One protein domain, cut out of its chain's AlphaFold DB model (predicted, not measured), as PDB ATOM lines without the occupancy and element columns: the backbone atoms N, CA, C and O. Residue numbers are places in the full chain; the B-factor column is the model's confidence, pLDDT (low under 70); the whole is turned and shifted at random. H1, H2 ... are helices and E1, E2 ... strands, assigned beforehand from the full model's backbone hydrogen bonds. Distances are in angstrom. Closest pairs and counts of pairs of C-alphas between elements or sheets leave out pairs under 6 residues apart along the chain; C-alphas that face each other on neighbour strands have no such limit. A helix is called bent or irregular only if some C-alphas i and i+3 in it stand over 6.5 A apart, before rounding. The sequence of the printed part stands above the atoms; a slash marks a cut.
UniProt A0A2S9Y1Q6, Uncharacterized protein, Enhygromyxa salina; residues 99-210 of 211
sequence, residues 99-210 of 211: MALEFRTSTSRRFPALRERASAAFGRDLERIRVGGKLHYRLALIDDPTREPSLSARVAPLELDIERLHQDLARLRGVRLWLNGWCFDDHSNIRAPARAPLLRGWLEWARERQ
ATOM      1  N   MET A  99     -30.670  15.211 -45.385       97.12
ATOM      2  CA  MET A  99     -31.915  15.834 -45.807       97.12
ATOM      3  C   MET A  99     -32.728  16.197 -44.575       97.12
ATOM      4  O   MET A  99     -32.855  15.394 -43.651       97.12
ATOM      5  N   ALA A 100     -33.275  17.408 -44.547       97.06
ATOM      6  CA  ALA A 100     -34.303  17.747 -43.584       97.06
ATOM      7  C   ALA A 100     -35.439  18.521 -44.239       97.06
ATOM      8  O   ALA A 100     -35.220  19.433 -45.033       97.06
ATOM      9  N   LEU A 101     -36.663  18.172 -43.865       96.50
ATOM     10  CA  LEU A 101     -37.867  18.871 -44.276       96.50
ATOM     11  C   LEU A 101     -38.482  19.521 -43.044       96.50
ATOM     12  O   LEU A 101     -38.989  18.838 -42.154       96.50
ATOM     13  N   GLU A 102     -38.417  20.847 -42.991       95.62
ATOM     14  CA  GLU A 102     -38.941  21.649 -41.891       95.62
ATOM     15  C   GLU A 102     -40.170  22.426 -42.345       95.62
ATOM     16  O   GLU A 102     -40.164  23.084 -43.386       95.62
ATOM     17  N   PHE A 103     -41.226  22.417 -41.540       94.69
ATOM     18  CA  PHE A 103     -42.428  23.185 -41.831       94.69
ATOM     19  C   PHE A 103     -43.083  23.681 -40.547       94.69
ATOM     20  O   PHE A 103     -43.228  22.961 -39.558       94.69
ATOM     21  N   ARG A 104     -43.472  24.954 -40.547       93.00
ATOM     22  CA  ARG A 104     -44.159  25.565 -39.406       93.00
ATOM     23  C   ARG A 104     -45.649  25.259 -39.403       93.00
ATOM     24  O   ARG A 104     -46.239  24.910 -40.424       93.00
ATOM     25  N   THR A 105     -46.270  25.483 -38.249       91.00
ATOM     26  CA  THR A 105     -47.734  25.565 -38.157       91.00
ATOM     27  C   THR A 105     -48.307  26.551 -39.180       91.00
ATOM     28  O   THR A 105     -47.755  27.628 -39.417       91.00
ATOM     29  N   SER A 106     -49.416  26.166 -39.811       90.56
ATOM     30  CA  SER A 106     -50.086  26.948 -40.848       90.56
ATOM     31  C   SER A 106     -51.585  27.012 -40.581       90.56
ATOM     32  O   SER A 106     -52.178  26.052 -40.099       90.56
ATOM     33  N   THR A 107     -52.200  28.142 -40.928       90.56
ATOM     34  CA  THR A 107     -53.654  28.355 -40.854       90.56
ATOM     35  C   THR A 107     -54.405  27.754 -42.046       90.56
ATOM     36  O   THR A 107     -55.631  27.804 -42.099       90.56
ATOM     37  N   SER A 108     -53.690  27.182 -43.022       92.25
ATOM     38  CA  SER A 108     -54.303  26.486 -44.154       92.25
ATOM     39  C   SER A 108     -55.199  25.344 -43.678       92.25
ATOM     40  O   SER A 108     -54.776  24.504 -42.886       92.25
ATOM     41  N   ARG A 109     -56.406  25.236 -44.248       92.06
ATOM     42  CA  ARG A 109     -57.356  24.148 -43.949       92.06
ATOM     43  C   ARG A 109     -56.780  22.751 -44.207       92.06
ATOM     44  O   ARG A 109     -57.230  21.786 -43.607       92.06
ATOM     45  N   ARG A 110     -55.779  22.638 -45.087       90.88
ATOM     46  CA  ARG A 110     -55.091  21.373 -45.392       90.88
ATOM     47  C   ARG A 110     -54.049  20.981 -44.346       90.88
ATOM     48  O   ARG A 110     -53.669  19.818 -44.287       90.88
ATOM     49  N   PHE A 111     -53.568  21.930 -43.542       93.38
ATOM     50  CA  PHE A 111     -52.437  21.712 -42.647       93.38
ATOM     51  C   PHE A 111     -52.656  20.591 -41.615       93.38
ATOM     52  O   PHE A 111     -51.749  19.770 -41.479       93.38
ATOM     53  N   PRO A 112     -53.816  20.479 -40.931       93.88
ATOM     54  CA  PRO A 112     -54.046  19.390 -39.977       93.88
ATOM     55  C   PRO A 112     -53.863  18.003 -40.605       93.88
ATOM     56  O   PRO A 112     -53.114  17.193 -40.066       93.88
ATOM     57  N   ALA A 113     -54.432  17.784 -41.794       93.06
ATOM     58  CA  ALA A 113     -54.308  16.524 -42.527       93.06
ATOM     59  C   ALA A 113     -52.865  16.242 -42.987       93.06
ATOM     60  O   ALA A 113     -52.420  15.096 -42.978       93.06
ATOM     61  N   LEU A 114     -52.107  17.277 -43.375       93.81
ATOM     62  CA  LEU A 114     -50.690  17.125 -43.731       93.81
ATOM     63  C   LEU A 114     -49.833  16.759 -42.521       93.81
ATOM     64  O   LEU A 114     -48.975  15.886 -42.621       93.81
ATOM     65  N   ARG A 115     -50.091  17.390 -41.372       94.81
ATOM     66  CA  ARG A 115     -49.424  17.056 -40.113       94.81
ATOM     67  C   ARG A 115     -49.737  15.623 -39.695       94.81
ATOM     68  O   ARG A 115     -48.822  14.908 -39.321       94.81
ATOM     69  N   GLU A 116     -50.998  15.204 -39.764       93.94
ATOM     70  CA  GLU A 116     -51.403  13.830 -39.439       93.94
ATOM     71  C   GLU A 116     -50.731  12.810 -40.351       93.94
ATOM     72  O   GLU A 116     -50.185  11.829 -39.856       93.94
ATOM     73  N   ARG A 117     -50.671  13.077 -41.662       92.19
ATOM     74  CA  ARG A 117     -49.938  12.220 -42.601       92.19
ATOM     75  C   ARG A 117     -48.451  12.148 -42.267       92.19
ATOM     76  O   ARG A 117     -47.895  11.060 -42.251       92.19
ATOM     77  N   ALA A 118     -47.821  13.283 -41.961       94.25
ATOM     78  CA  ALA A 118     -46.423  13.310 -41.542       94.25
ATOM     79  C   ALA A 118     -46.211  12.513 -40.243       94.25
ATOM     80  O   ALA A 118     -45.273  11.732 -40.142       94.25
ATOM     81  N   SER A 119     -47.092  12.662 -39.252       94.75
ATOM     82  CA  SER A 119     -47.018  11.889 -38.009       94.75
ATOM     83  C   SER A 119     -47.234  10.392 -38.236       94.75
ATOM     84  O   SER A 119     -46.564   9.596 -37.590       94.75
ATOM     85  N   ALA A 120     -48.123  10.006 -39.153       92.75
ATOM     86  CA  ALA A 120     -48.357   8.608 -39.500       92.75
ATOM     87  C   ALA A 120     -47.161   7.981 -40.237       92.75
ATOM     88  O   ALA A 120     -46.797   6.852 -39.930       92.75
ATOM     89  N   ALA A 121     -46.539   8.718 -41.164       91.12
ATOM     90  CA  ALA A 121     -45.401   8.234 -41.946       91.12
ATOM     91  C   ALA A 121     -44.096   8.185 -41.135       91.12
ATOM     92  O   ALA A 121     -43.344   7.223 -41.222       91.12
ATOM     93  N   PHE A 122     -43.824   9.218 -40.330       91.94
ATOM     94  CA  PHE A 122     -42.514   9.399 -39.691       91.94
ATOM     95  C   PHE A 122     -42.521   9.128 -38.185       91.94
ATOM     96  O   PHE A 122     -41.461   8.981 -37.584       91.94
ATOM     97  N   GLY A 123     -43.692   9.058 -37.544       90.56
ATOM     98  CA  GLY A 123     -43.824   8.699 -36.133       90.56
ATOM     99  C   GLY A 123     -42.883   9.488 -35.218       90.56
ATOM    100  O   GLY A 123     -43.022  10.701 -35.053       90.56
ATOM    101  N   ARG A 124     -41.928   8.776 -34.608       87.44
ATOM    102  CA  ARG A 124     -40.942   9.339 -33.672       87.44
ATOM    103  C   ARG A 124     -39.838  10.154 -34.350       87.44
ATOM    104  O   ARG A 124     -39.238  10.986 -33.679       87.44
ATOM    105  N   ASP A 125     -39.605   9.954 -35.644       90.31
ATOM    106  CA  ASP A 125     -38.619  10.714 -36.421       90.31
ATOM    107  C   ASP A 125     -39.137  12.108 -36.821       90.31
ATOM    108  O   ASP A 125     -38.367  12.947 -37.293       90.31
ATOM    109  N   LEU A 126     -40.434  12.385 -36.618       95.62
ATOM    110  CA  LEU A 126     -40.989  13.726 -36.769       95.62
ATOM    111  C   LEU A 126     -40.764  14.547 -35.497       95.62
ATOM    112  O   LEU A 126     -41.547  14.521 -34.543       95.62
ATOM    113  N   GLU A 127     -39.711  15.343 -35.512       95.81
ATOM    114  CA  GLU A 127     -39.348  16.213 -34.410       95.81
ATOM    115  C   GLU A 127     -40.264  17.438 -34.311       95.81
ATOM    116  O   GLU A 127     -40.777  17.968 -35.301       95.81
ATOM    117  N   ARG A 128     -40.416  17.938 -33.083       95.12
ATOM    118  CA  ARG A 128     -41.116  19.186 -32.764       95.12
ATOM    119  C   ARG A 128     -40.112  20.165 -32.177       95.12
ATOM    120  O   ARG A 128     -39.724  20.030 -31.021       95.12
ATOM    121  N   ILE A 129     -39.720  21.161 -32.960       93.50
ATOM    122  CA  ILE A 129     -38.679  22.125 -32.587       93.50
ATOM    123  C   ILE A 129     -39.243  23.545 -32.524       93.50
ATOM    124  O   ILE A 129     -40.248  23.864 -33.165       93.50
ATOM    125  N   ARG A 130     -38.604  24.423 -31.743       91.06
ATOM    126  CA  ARG A 130     -38.924  25.856 -31.723       91.06
ATOM    127  C   ARG A 130     -37.852  26.641 -32.466       91.06
ATOM    128  O   ARG A 130     -36.690  26.596 -32.086       91.06
ATOM    129  N   VAL A 131     -38.257  27.398 -33.482       85.50
ATOM    130  CA  VAL A 131     -37.374  28.264 -34.277       85.50
ATOM    131  C   VAL A 131     -37.951  29.674 -34.252       85.50
ATOM    132  O   VAL A 131     -39.097  29.881 -34.649       85.50
ATOM    133  N   GLY A 132     -37.199  30.645 -33.723       84.31
ATOM    134  CA  GLY A 132     -37.678  32.029 -33.586       84.31
ATOM    135  C   GLY A 132     -39.010  32.138 -32.826       84.31
ATOM    136  O   GLY A 132     -39.910  32.856 -33.252       84.31
ATOM    137  N   GLY A 133     -39.181  31.336 -31.768       86.19
ATOM    138  CA  GLY A 133     -40.402  31.289 -30.951       86.19
ATOM    139  C   GLY A 133     -41.593  30.546 -31.574       86.19
ATOM    140  O   GLY A 133     -42.608  30.367 -30.902       86.19
ATOM    141  N   LYS A 134     -41.492  30.069 -32.820       89.06
ATOM    142  CA  LYS A 134     -42.574  29.353 -33.516       89.06
ATOM    143  C   LYS A 134     -42.353  27.847 -33.473       89.06
ATOM    144  O   LYS A 134     -41.219  27.383 -33.547       89.06
ATOM    145  N   LEU A 135     -43.442  27.081 -33.378       92.69
ATOM    146  CA  LEU A 135     -43.403  25.620 -33.462       92.69
ATOM    147  C   LEU A 135     -43.240  25.173 -34.919       92.69
ATOM    148  O   LEU A 135     -44.049  25.532 -35.783       92.69
ATOM    149  N   HIS A 136     -42.214  24.364 -35.149       94.56
ATOM    150  CA  HIS A 136     -41.904  23.707 -36.407       94.56
ATOM    151  C   HIS A 136     -41.921  22.191 -36.221       94.56
ATOM    152  O   HIS A 136     -41.615  21.673 -35.144       94.56
ATOM    153  N   TYR A 137     -42.276  21.504 -37.296       96.38
ATOM    154  CA  TYR A 137     -42.135  20.067 -37.444       96.38
ATOM    155  C   TYR A 137     -40.954  19.809 -38.368       96.38
ATOM    156  O   TYR A 137     -40.820  20.501 -39.382       96.38
ATOM    157  N   ARG A 138     -40.095  18.860 -38.005       96.44
ATOM    158  CA  ARG A 138     -38.895  18.531 -38.770       96.44
ATOM    159  C   ARG A 138     -38.763  17.028 -38.931       96.44
ATOM    160  O   ARG A 138     -38.768  16.306 -37.946       96.44
ATOM    161  N   LEU A 139     -38.593  16.589 -40.168       95.88
ATOM    162  CA  LEU A 139     -38.026  15.282 -40.480       95.88
ATOM    163  C   LEU A 139     -36.554  15.490 -40.826       95.88
ATOM    164  O   LEU A 139     -36.274  16.356 -41.650       95.88
ATOM    165  N   ALA A 140     -35.635  14.729 -40.227       95.88
ATOM    166  CA  ALA A 140     -34.205  14.820 -40.522       95.88
ATOM    167  C   ALA A 140     -33.572  13.433 -40.720       95.88
ATOM    168  O   ALA A 140     -33.598  12.573 -39.839       95.88
ATOM    169  N   LEU A 141     -32.955  13.237 -41.881       95.06
ATOM    170  CA  LEU A 141     -32.163  12.069 -42.237       95.06
ATOM    171  C   LEU A 141     -30.722  12.526 -42.435       95.06
ATOM    172  O   LEU A 141     -30.400  13.191 -43.413       95.06
ATOM    173  N   ILE A 142     -29.875  12.205 -41.463       94.31
ATOM    174  CA  ILE A 142     -28.456  12.557 -41.451       94.31
ATOM    175  C   ILE A 142     -27.666  11.275 -41.677       94.31
ATOM    176  O   ILE A 142     -27.985  10.242 -41.070       94.31
ATOM    177  N   ASP A 143     -26.676  11.365 -42.559       92.56
ATOM    178  CA  ASP A 143     -25.667  10.342 -42.764       92.56
ATOM    179  C   ASP A 143     -24.737  10.297 -41.553       92.56
ATOM    180  O   ASP A 143     -23.961  11.221 -41.302       92.56
ATOM    181  N   ASP A 144     -24.865   9.228 -40.781       90.38
ATOM    182  CA  ASP A 144     -24.031   8.937 -39.627       90.38
ATOM    183  C   ASP A 144     -23.583   7.477 -39.760       90.38
ATOM    184  O   ASP A 144     -24.427   6.582 -39.645       90.38
ATOM    185  N   PRO A 145     -22.289   7.218 -40.024       84.44
ATOM    186  CA  PRO A 145     -21.788   5.867 -40.255       84.44
ATOM    187  C   PRO A 145     -21.847   4.989 -38.999       84.44
ATOM    188  O   PRO A 145     -21.684   3.779 -39.101       84.44
ATOM    189  N   THR A 146     -22.065   5.580 -37.821       87.94
ATOM    190  CA  THR A 146     -22.166   4.855 -36.547       87.94
ATOM    191  C   THR A 146     -23.605   4.505 -36.173       87.94
ATOM    192  O   THR A 146     -23.837   3.764 -35.217       87.94
ATOM    193  N   ARG A 147     -24.588   5.034 -36.912       87.50
ATOM    194  CA  ARG A 147     -26.005   4.873 -36.602       87.50
ATOM    195  C   ARG A 147     -26.597   3.675 -37.332       87.50
ATOM    196  O   ARG A 147     -26.600   3.621 -38.558       87.50
ATOM    197  N   GLU A 148     -27.220   2.790 -36.559       84.69
ATOM    198  CA  GLU A 148     -28.035   1.694 -37.077       84.69
ATOM    199  C   GLU A 148     -29.542   2.015 -36.981       84.69
ATOM    200  O   GLU A 148     -29.991   2.580 -35.974       84.69
ATOM    201  N   PRO A 149     -30.351   1.661 -37.998       88.94
ATOM    202  CA  PRO A 149     -29.922   1.157 -39.302       88.94
ATOM    203  C   PRO A 149     -29.258   2.253 -40.155       88.94
ATOM    204  O   PRO A 149     -29.499   3.445 -39.947       88.94
ATOM    205  N   SER A 150     -28.455   1.841 -41.139       91.69
ATOM    206  CA  SER A 150     -27.806   2.740 -42.110       91.69
ATOM    207  C   SER A 150     -28.751   3.756 -42.779       91.69
ATOM    208  O   SER A 150     -29.967   3.555 -42.855       91.69
ATOM    209  N   LEU A 151     -28.194   4.832 -43.351       92.38
ATOM    210  CA  LEU A 151     -28.990   5.852 -44.044       92.38
ATOM    211  C   LEU A 151     -29.853   5.274 -45.177       92.38
ATOM    212  O   LEU A 151     -31.038   5.595 -45.242       92.38
ATOM    213  N   SER A 152     -29.295   4.413 -46.033       92.62
ATOM    214  CA  SER A 152     -30.040   3.816 -47.155       92.62
ATOM    215  C   SER A 152     -31.237   2.997 -46.656       92.62
ATOM    216  O   SER A 152     -32.363   3.196 -47.113       92.62
ATOM    217  N   ALA A 153     -31.029   2.173 -45.623       91.94
ATOM    218  CA  ALA A 153     -32.094   1.392 -44.997       91.94
ATOM    219  C   ALA A 153     -33.173   2.263 -44.327       91.94
ATOM    220  O   ALA A 153     -34.343   1.887 -44.317       91.94
ATOM    221  N   ARG A 154     -32.807   3.438 -43.794       91.50
ATOM    222  CA  ARG A 154     -33.758   4.418 -43.235       91.50
ATOM    223  C   ARG A 154     -34.546   5.160 -44.316       91.50
ATOM    224  O   ARG A 154     -35.719   5.452 -44.111       91.50
ATOM    225  N   VAL A 155     -33.911   5.486 -45.442       92.81
ATOM    226  CA  VAL A 155     -34.528   6.231 -46.556       92.81
ATOM    227  C   VAL A 155     -35.499   5.354 -47.344       92.81
ATOM    228  O   VAL A 155     -36.593   5.812 -47.663       92.81
ATOM    229  N   ALA A 156     -35.128   4.103 -47.630       92.38
ATOM    230  CA  ALA A 156     -35.890   3.204 -48.496       92.38
ATOM    231  C   ALA A 156     -37.396   3.091 -48.160       92.38
ATOM    232  O   ALA A 156     -38.206   3.252 -49.074       92.38
ATOM    233  N   PRO A 157     -37.824   2.873 -46.898       92.38
ATOM    234  CA  PRO A 157     -39.251   2.787 -46.577       92.38
ATOM    235  C   PRO A 157     -39.973   4.142 -46.585       92.38
ATOM    236  O   PRO A 157     -41.198   4.165 -46.618       92.38
ATOM    237  N   LEU A 158     -39.242   5.260 -46.539       92.88
ATOM    238  CA  LEU A 158     -39.799   6.608 -46.381       92.88
ATOM    239  C   LEU A 158     -39.826   7.420 -47.680       92.88
ATOM    240  O   LEU A 158     -40.443   8.481 -47.713       92.88
ATOM    241  N   GLU A 159     -39.157   6.965 -48.741       93.81
ATOM    242  CA  GLU A 159     -38.919   7.740 -49.967       93.81
ATOM    243  C   GLU A 159     -40.204   8.355 -50.548       93.81
ATOM    244  O   GLU A 159     -40.293   9.574 -50.720       93.81
ATOM    245  N   LEU A 160     -41.227   7.526 -50.775       94.31
ATOM    246  CA  LEU A 160     -42.503   7.967 -51.348       94.31
ATOM    247  C   LEU A 160     -43.242   8.953 -50.434       94.31
ATOM    248  O   LEU A 160     -43.846   9.917 -50.913       94.31
ATOM    249  N   ASP A 161     -43.184   8.739 -49.118       95.25
ATOM    250  CA  ASP A 161     -43.805   9.634 -48.143       95.25
ATOM    251  C   ASP A 161     -43.081  10.980 -48.074       95.25
ATOM    252  O   ASP A 161     -43.734  12.020 -47.973       95.25
ATOM    253  N   ILE A 162     -41.749  10.986 -48.189       95.12
ATOM    254  CA  ILE A 162     -40.928  12.199 -48.235       95.12
ATOM    255  C   ILE A 162     -41.248  13.011 -49.492       95.12
ATOM    256  O   ILE A 162     -41.542  14.205 -49.383       95.12
ATOM    257  N   GLU A 163     -41.236  12.383 -50.673       94.62
ATOM    258  CA  GLU A 163     -41.550  13.061 -51.937       94.62
ATOM    259  C   GLU A 163     -42.964  13.658 -51.909       94.62
ATOM    260  O   GLU A 163     -43.163  14.837 -52.232       94.62
ATOM    261  N   ARG A 164     -43.950  12.869 -51.463       93.50
ATOM    262  CA  ARG A 164     -45.349  13.299 -51.388       93.50
ATOM    263  C   ARG A 164     -45.555  14.405 -50.359       93.50
ATOM    264  O   ARG A 164     -46.251  15.381 -50.648       93.50
ATOM    265  N   LEU A 165     -44.957  14.280 -49.173       93.88
ATOM    266  CA  LEU A 165     -45.042  15.314 -48.146       93.88
ATOM    267  C   LEU A 165     -44.405  16.614 -48.645       93.88
ATOM    268  O   LEU A 165     -45.018  17.671 -48.509       93.88
ATOM    269  N   HIS A 166     -43.221  16.552 -49.260       94.88
ATOM    270  CA  HIS A 166     -42.571  17.724 -49.842       94.88
ATOM    271  C   HIS A 166     -43.462  18.395 -50.897       94.88
ATOM    272  O   HIS A 166     -43.660  19.607 -50.840       94.88
ATOM    273  N   GLN A 167     -44.054  17.629 -51.819       93.19
ATOM    274  CA  GLN A 167     -44.954  18.166 -52.844       93.19
ATOM    275  C   GLN A 167     -46.172  18.885 -52.241       93.19
ATOM    276  O   GLN A 167     -46.559  19.962 -52.705       93.19
ATOM    277  N   ASP A 168     -46.780  18.304 -51.208       92.56
ATOM    278  CA  ASP A 168     -47.942  18.890 -50.545       92.56
ATOM    279  C   ASP A 168     -47.577  20.138 -49.724       92.56
ATOM    280  O   ASP A 168     -48.320  21.128 -49.723       92.56
ATOM    281  N   LEU A 169     -46.417  20.116 -49.060       92.38
ATOM    282  CA  LEU A 169     -45.897  21.227 -48.267       92.38
ATOM    283  C   LEU A 169     -45.357  22.373 -49.123       92.38
ATOM    284  O   LEU A 169     -45.481  23.518 -48.707       92.38
ATOM    285  N   ALA A 170     -44.837  22.116 -50.325       87.56
ATOM    286  CA  ALA A 170     -44.262  23.122 -51.228       87.56
ATOM    287  C   ALA A 170     -45.214  24.293 -51.562       87.56
ATOM    288  O   ALA A 170     -44.779  25.339 -52.039       87.56
ATOM    289  N   ARG A 171     -46.520  24.128 -51.315       84.69
ATOM    290  CA  ARG A 171     -47.557  25.159 -51.492       84.69
ATOM    291  C   ARG A 171     -47.776  26.038 -50.255       84.69
ATOM    292  O   ARG A 171     -48.555  26.989 -50.316       84.69
ATOM    293  N   LEU A 172     -47.167  25.703 -49.120       89.25
ATOM    294  CA  LEU A 172     -47.293  26.421 -47.855       89.25
ATOM    295  C   LEU A 172     -46.076  27.319 -47.623       89.25
ATOM    296  O   LEU A 172     -44.950  26.957 -47.942       89.25
ATOM    297  N   ARG A 173     -46.305  28.481 -47.002       88.19
ATOM    298  CA  ARG A 173     -45.226  29.389 -46.586       88.19
ATOM    299  C   ARG A 173     -44.484  28.869 -45.359       88.19
ATOM    300  O   ARG A 173     -45.108  28.385 -44.409       88.19
ATOM    301  N   GLY A 174     -43.185  29.130 -45.308       88.00
ATOM    302  CA  GLY A 174     -42.308  28.782 -44.192       88.00
ATOM    303  C   GLY A 174     -41.892  27.313 -44.187       88.00
ATOM    304  O   GLY A 174     -41.632  26.770 -43.112       88.00
ATOM    305  N   VAL A 175     -41.874  26.685 -45.364       93.00
ATOM    306  CA  VAL A 175     -41.320  25.346 -45.576       93.00
ATOM    307  C   VAL A 175     -39.867  25.485 -46.002       93.00
ATOM    308  O   VAL A 175     -39.545  26.288 -46.878       93.00
ATOM    309  N   ARG A 176     -38.992  24.706 -45.372       95.19
ATOM    310  CA  ARG A 176     -37.562  24.670 -45.667       95.19
ATOM    311  C   ARG A 176     -37.170  23.250 -46.010       95.19
ATOM    312  O   ARG A 176     -37.428  22.331 -45.235       95.19
ATOM    313  N   LEU A 177     -36.539  23.095 -47.163       97.25
ATOM    314  CA  LEU A 177     -35.846  21.872 -47.520       97.25
ATOM    315  C   LEU A 177     -34.357  22.108 -47.297       97.25
ATOM    316  O   LEU A 177     -33.787  23.023 -47.877       97.25
ATOM    317  N   TRP A 178     -33.737  21.295 -46.461       97.44
ATOM    318  CA  TRP A 178     -32.302  21.292 -46.248       97.44
ATOM    319  C   TRP A 178     -31.715  20.085 -46.955       97.44
ATOM    320  O   TRP A 178     -32.176  18.973 -46.711       97.44
ATOM    321  N   LEU A 179     -30.710  20.293 -47.800       98.12
ATOM    322  CA  LEU A 179     -29.954  19.216 -48.435       98.12
ATOM    323  C   LEU A 179     -28.472  19.518 -48.272       98.12
ATOM    324  O   LEU A 179     -28.017  20.580 -48.686       98.12
ATOM    325  N   ASN A 180     -27.733  18.598 -47.657       97.31
ATOM    326  CA  ASN A 180     -26.272  18.612 -47.577       97.31
ATOM    327  C   ASN A 180     -25.651  19.947 -47.098       97.31
ATOM    328  O   ASN A 180     -24.546  20.306 -47.500       97.31
ATOM    329  N   GLY A 181     -26.357  20.690 -46.238       96.19
ATOM    330  CA  GLY A 181     -25.922  21.985 -45.694       96.19
ATOM    331  C   GLY A 181     -26.464  23.233 -46.414       96.19
ATOM    332  O   GLY A 181     -26.254  24.349 -45.927       96.19
ATOM    333  N   TRP A 182     -27.198  23.082 -47.522       97.44
ATOM    334  CA  TRP A 182     -27.929  24.174 -48.182       97.44
ATOM    335  C   TRP A 182     -29.399  24.198 -47.770       97.44
ATOM    336  O   TRP A 182     -30.042  23.153 -47.683       97.44
ATOM    337  N   CYS A 183     -29.934  25.399 -47.541       96.12
ATOM    338  CA  CYS A 183     -31.337  25.631 -47.205       96.12
ATOM    339  C   CYS A 183     -32.098  26.199 -48.408       96.12
ATOM    340  O   CYS A 183     -31.716  27.224 -48.973       96.12
ATOM    341  N   PHE A 184     -33.217  25.568 -48.747       96.00
ATOM    342  CA  PHE A 184     -34.151  25.984 -49.783       96.00
ATOM    343  C   PHE A 184     -35.489  26.365 -49.138       96.00
ATOM    344  O   PHE A 184     -36.376  25.523 -48.954       96.00
ATOM    345  N   ASP A 185     -35.633  27.641 -48.781       93.69
ATOM    346  CA  ASP A 185     -36.825  28.219 -48.153       93.69
ATOM    347  C   ASP A 185     -37.537  29.242 -49.059       93.69
ATOM    348  O   ASP A 185     -37.237  29.346 -50.246       93.69
ATOM    349  N   ASP A 186     -38.512  29.987 -48.537       90.31
ATOM    350  CA  ASP A 186     -39.284  30.981 -49.302       90.31
ATOM    351  C   ASP A 186     -38.428  32.101 -49.934       90.31
ATOM    352  O   ASP A 186     -38.890  32.749 -50.874       90.31
ATOM    353  N   HIS A 187     -37.205  32.329 -49.444       90.38
ATOM    354  CA  HIS A 187     -36.267  33.334 -49.955       90.38
ATOM    355  C   HIS A 187     -35.192  32.740 -50.868       90.38
ATOM    356  O   HIS A 187     -34.408  33.480 -51.459       90.38
ATOM    357  N   SER A 188     -35.151  31.413 -50.996       91.38
ATOM    358  CA  SER A 188     -34.224  30.745 -51.897       91.38
ATOM    359  C   SER A 188     -34.496  31.124 -53.347       91.38
ATOM    360  O   SER A 188     -35.639  31.171 -53.809       91.38
ATOM    361  N   ASN A 189     -33.406  31.283 -54.085       89.94
ATOM    362  CA  ASN A 189     -33.403  31.468 -55.525       89.94
ATOM    363  C   ASN A 189     -34.054  30.283 -56.275       89.94
ATOM    364  O   ASN A 189     -34.595  30.426 -57.371       89.94
ATOM    365  N   ILE A 190     -34.084  29.106 -55.637       93.25
ATOM    366  CA  ILE A 190     -34.766  27.916 -56.139       93.25
ATOM    367  C   ILE A 190     -36.196  27.866 -55.592       93.25
ATOM    368  O   ILE A 190     -36.456  27.568 -54.417       93.25
ATOM    369  N   ARG A 191     -37.166  28.122 -56.473       90.19
ATOM    370  CA  ARG A 191     -38.598  28.091 -56.137       90.19
ATOM    371  C   ARG A 191     -39.067  26.681 -55.779       90.19
ATOM    372  O   ARG A 191     -38.539  25.694 -56.280       90.19
ATOM    373  N   ALA A 192     -40.119  26.591 -54.968       87.56
ATOM    374  CA  ALA A 192     -40.613  25.328 -54.417       87.56
ATOM    375  C   ALA A 192     -40.846  24.193 -55.446       87.56
ATOM    376  O   ALA A 192     -40.400  23.078 -55.179       87.56
ATOM    377  N   PRO A 193     -41.430  24.427 -56.643       87.69
ATOM    378  CA  PRO A 193     -41.582  23.365 -57.646       87.69
ATOM    379  C   PRO A 193     -40.247  22.797 -58.148       87.69
ATOM    380  O   PRO A 193     -40.145  21.606 -58.427       87.69
ATOM    381  N   ALA A 194     -39.210  23.636 -58.219       91.56
ATOM    382  CA  ALA A 194     -37.884  23.265 -58.698       91.56
ATOM    383  C   ALA A 194     -37.031  22.543 -57.636       91.56
ATOM    384  O   ALA A 194     -35.937  22.080 -57.941       91.56
ATOM    385  N   ARG A 195     -37.533  22.400 -56.401       94.88
ATOM    386  CA  ARG A 195     -36.864  21.658 -55.315       94.88
ATOM    387  C   ARG A 195     -37.092  20.151 -55.392       94.88
ATOM    388  O   ARG A 195     -36.287  19.395 -54.865       94.88
ATOM    389  N   ALA A 196     -38.166  19.703 -56.051       95.38
ATOM    390  CA  ALA A 196     -38.478  18.277 -56.158       95.38
ATOM    391  C   ALA A 196     -37.385  17.474 -56.896       95.38
ATOM    392  O   ALA A 196     -36.989  16.433 -56.375       95.38
ATOM    393  N   PRO A 197     -36.815  17.952 -58.025       96.62
ATOM    394  CA  PRO A 197     -35.634  17.323 -58.612       96.62
ATOM    395  C   PRO A 197     -34.465  17.241 -57.628       96.62
ATOM    396  O   PRO A 197     -33.869  16.184 -57.493       96.62
ATOM    397  N   LEU A 198     -34.173  18.310 -56.882       97.56
ATOM    398  CA  LEU A 198     -33.052  18.333 -55.932       97.56
ATOM    399  C   LEU A 198     -33.202  17.266 -54.840       97.56
ATOM    400  O   LEU A 198     -32.263  16.522 -54.562       97.56
ATOM    401  N   LEU A 199     -34.407  17.155 -54.274       97.69
ATOM    402  CA  LEU A 199     -34.753  16.101 -53.325       97.69
ATOM    403  C   LEU A 199     -34.544  14.710 -53.938       97.69
ATOM    404  O   LEU A 199     -33.932  13.858 -53.302       97.69
ATOM    405  N   ARG A 200     -34.987  14.494 -55.181       97.06
ATOM    406  CA  ARG A 200     -34.777  13.226 -55.889       97.06
ATOM    407  C   ARG A 200     -33.298  12.905 -56.089       97.06
ATOM    408  O   ARG A 200     -32.904  11.775 -55.838       97.06
ATOM    409  N   GLY A 201     -32.483  13.881 -56.487       97.25
ATOM    410  CA  GLY A 201     -31.036  13.691 -56.630       97.25
ATOM    411  C   GLY A 201     -30.401  13.235 -55.317       97.25
ATOM    412  O   GLY A 201     -29.630  12.281 -55.295       97.25
ATOM    413  N   TRP A 202     -30.803  13.841 -54.198       97.81
ATOM    414  CA  TRP A 202     -30.351  13.410 -52.877       97.81
ATOM    415  C   TRP A 202     -30.840  11.999 -52.500       97.81
ATOM    416  O   TRP A 202     -30.062  11.206 -51.973       97.81
ATOM    417  N   LEU A 203     -32.103  11.660 -52.783       96.88
ATOM    418  CA  LEU A 203     -32.659  10.324 -52.523       96.88
ATOM    419  C   LEU A 203     -31.957   9.243 -53.363       96.88
ATOM    420  O   LEU A 203     -31.659   8.168 -52.848       96.88
ATOM    421  N   GLU A 204     -31.639   9.531 -54.630       96.00
ATOM    422  CA  GLU A 204     -30.839   8.654 -55.496       96.00
ATOM    423  C   GLU A 204     -29.469   8.364 -54.881       96.00
ATOM    424  O   GLU A 204     -29.119   7.197 -54.698       96.00
ATOM    425  N   TRP A 205     -28.750   9.410 -54.470       96.00
ATOM    426  CA  TRP A 205     -27.471   9.269 -53.779       96.00
ATOM    427  C   TRP A 205     -27.584   8.434 -52.495       96.00
ATOM    428  O   TRP A 205     -26.798   7.512 -52.269       96.00
ATOM    429  N   ALA A 206     -28.581   8.726 -51.653       95.12
ATOM    430  CA  ALA A 206     -28.739   8.070 -50.359       95.12
ATOM    431  C   ALA A 206     -29.003   6.561 -50.495       95.12
ATOM    432  O   ALA A 206     -28.538   5.781 -49.663       95.12
ATOM    433  N   ARG A 207     -29.699   6.138 -51.562       91.12
ATOM    434  CA  ARG A 207     -29.907   4.717 -51.884       91.12
ATOM    435  C   ARG A 207     -28.626   4.020 -52.326       91.12
ATOM    436  O   ARG A 207     -28.392   2.874 -51.947       91.12
ATOM    437  N   GLU A 208     -27.824   4.694 -53.146       88.12
ATOM    438  CA  GLU A 208     -26.611   4.133 -53.754       88.12
ATOM    439  C   GLU A 208     -25.434   4.042 -52.773       88.12
ATOM    440  O   GLU A 208     -24.525   3.254 -53.001       88.12
ATOM    441  N   ARG A 209     -25.482   4.754 -51.641       76.44
ATOM    442  CA  ARG A 209     -24.397   4.856 -50.645       76.44
ATOM    443  C   ARG A 209     -23.918   3.540 -50.006       76.44
ATOM    444  O   ARG A 209     -22.912   3.552 -49.305       76.44
ATOM    445  N   GLN A 210     -24.622   2.429 -50.211       59.03
ATOM    446  CA  GLN A 210     -24.245   1.107 -49.691       59.03
ATOM    447  C   GLN A 210     -23.846   0.085 -50.766       59.03
ATOM    448  O   GLN A 210     -23.584  -1.065 -50.418       59.03
TER     449      GLN A 210
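This is residues 99 to 210 of the 211 residues of an uncharacterized protein of Enhygromyxa salina (UniProt A0A2S9Y1Q6). A twisted, curled antiparallel sheet of five strands forms a wall, with three helices, H1, H3 and H4, side by side in a row over one face and the other face bare. The short helix H2 packs on H4 near that helix's last residues, 203 to 208, and residues 144 to 149, in the link from E3 to H2, stick out. The printed part has 112 residues with four named helices and five named strands, along the chain E1 H1 E2 E3 H2 H3 E4 E5 H4; the sheet's order is E2, E3, E1, E4, E5, and the class is mixed, helices and strands. The whole is compact, with a radius of gyration of the C-alphas of 13.6 A and spans of 41 by 31 by 25 A.

The sheet runs, strand beside strand, from E2, residues 126 to 131, through E3, residues 134 to 142, E1, residues 99 to 104, and E4, residues 175 to 179, to E5, residues 182 to 184. E2 and E5 are its edge strands. From edge to edge the strands' lines turn by 88 degrees, and E3 bends by 51 degrees at residue 139. E2 and E3 form a hairpin, with N 129 and O 136 2.9 A apart, within hydrogen-bond range. E3 and E1 are antiparallel at 169 degrees, with N 101 and O 139 2.9 A apart. E1 and E4 are antiparallel at 168 degrees, with N 102 and O 176 2.9 A apart. E4 and E5 form the other hairpin, with N 184 and O 177 2.7 A apart. H1, residues 111 to 125, H3, residues 159 to 169, and H4, residues 192 to 208, are on the same face of the sheet, in two layers, helices on one face of a sheet. H1 is over E2 and E3 at a height of 8.4 A and runs along the strands, at 10 degrees to E2 on the local plane. H3 is over E1 at a height of 10.5 A, and H4 is over E4 at 9.5 A; both run slantwise to the strands. H1 and H3 touch at a shallow tilt of 31 degrees, opposite ways, the closest C-alphas being those of Ala 121 and Asp 161, 6.6 A apart. H3 and H4 touch at a shallow tilt of 14 degrees, opposite ways, closest at the C-alphas of Glu 159 and Leu 203, 7.2 A apart. H1 and H4 are apart. H2, residues 151 to 155, only grazes the sheet and touches H4, which meets it with residues 203 to 208 alone; the closest C-alphas are those of Ser 152 and Arg 207, 4.8 A apart. Two split strand-helix-strand units, two strands running the same way with another strand between them in the sheet, are E1, H1, E2 around E3 and E3, H2 H3, E4 around E1, each with a right-handed crossover. Every O i to N i+4 pair is within hydrogen-bond range in H2 and H3, against 9 of 11 in H1 and 10 of 13 in H4.

E1 begins at C-alpha 99, (-31.915, 15.834, -45.807), and is 16.9 A long. E3, the longest strand, measures 23.3 A, E2 15.2 A and E4 13.2 A, while E5 has three residues. H1, 18.7 A long, begins at C-alpha 111, (-52.437, 21.712, -42.647), and is irregular: C-alphas 121 and 124 are 9.5 A apart. H3 is 15.3 A long and H2 has five residues. H4, the longest helix at 25.4 A, ends at C-alpha 208, (-26.611, 4.133, -53.754); it is neither bent nor irregular, but only just, with C-alphas 194 and 197 6.4 A apart.

The two C-alphas farthest apart are those of Thr 107 and Gln 210, 41.1 A. The printed part has no cut, and none of its links is long. The mean pLDDT of the printed part is 92.4, and residue 210 alone is under 70.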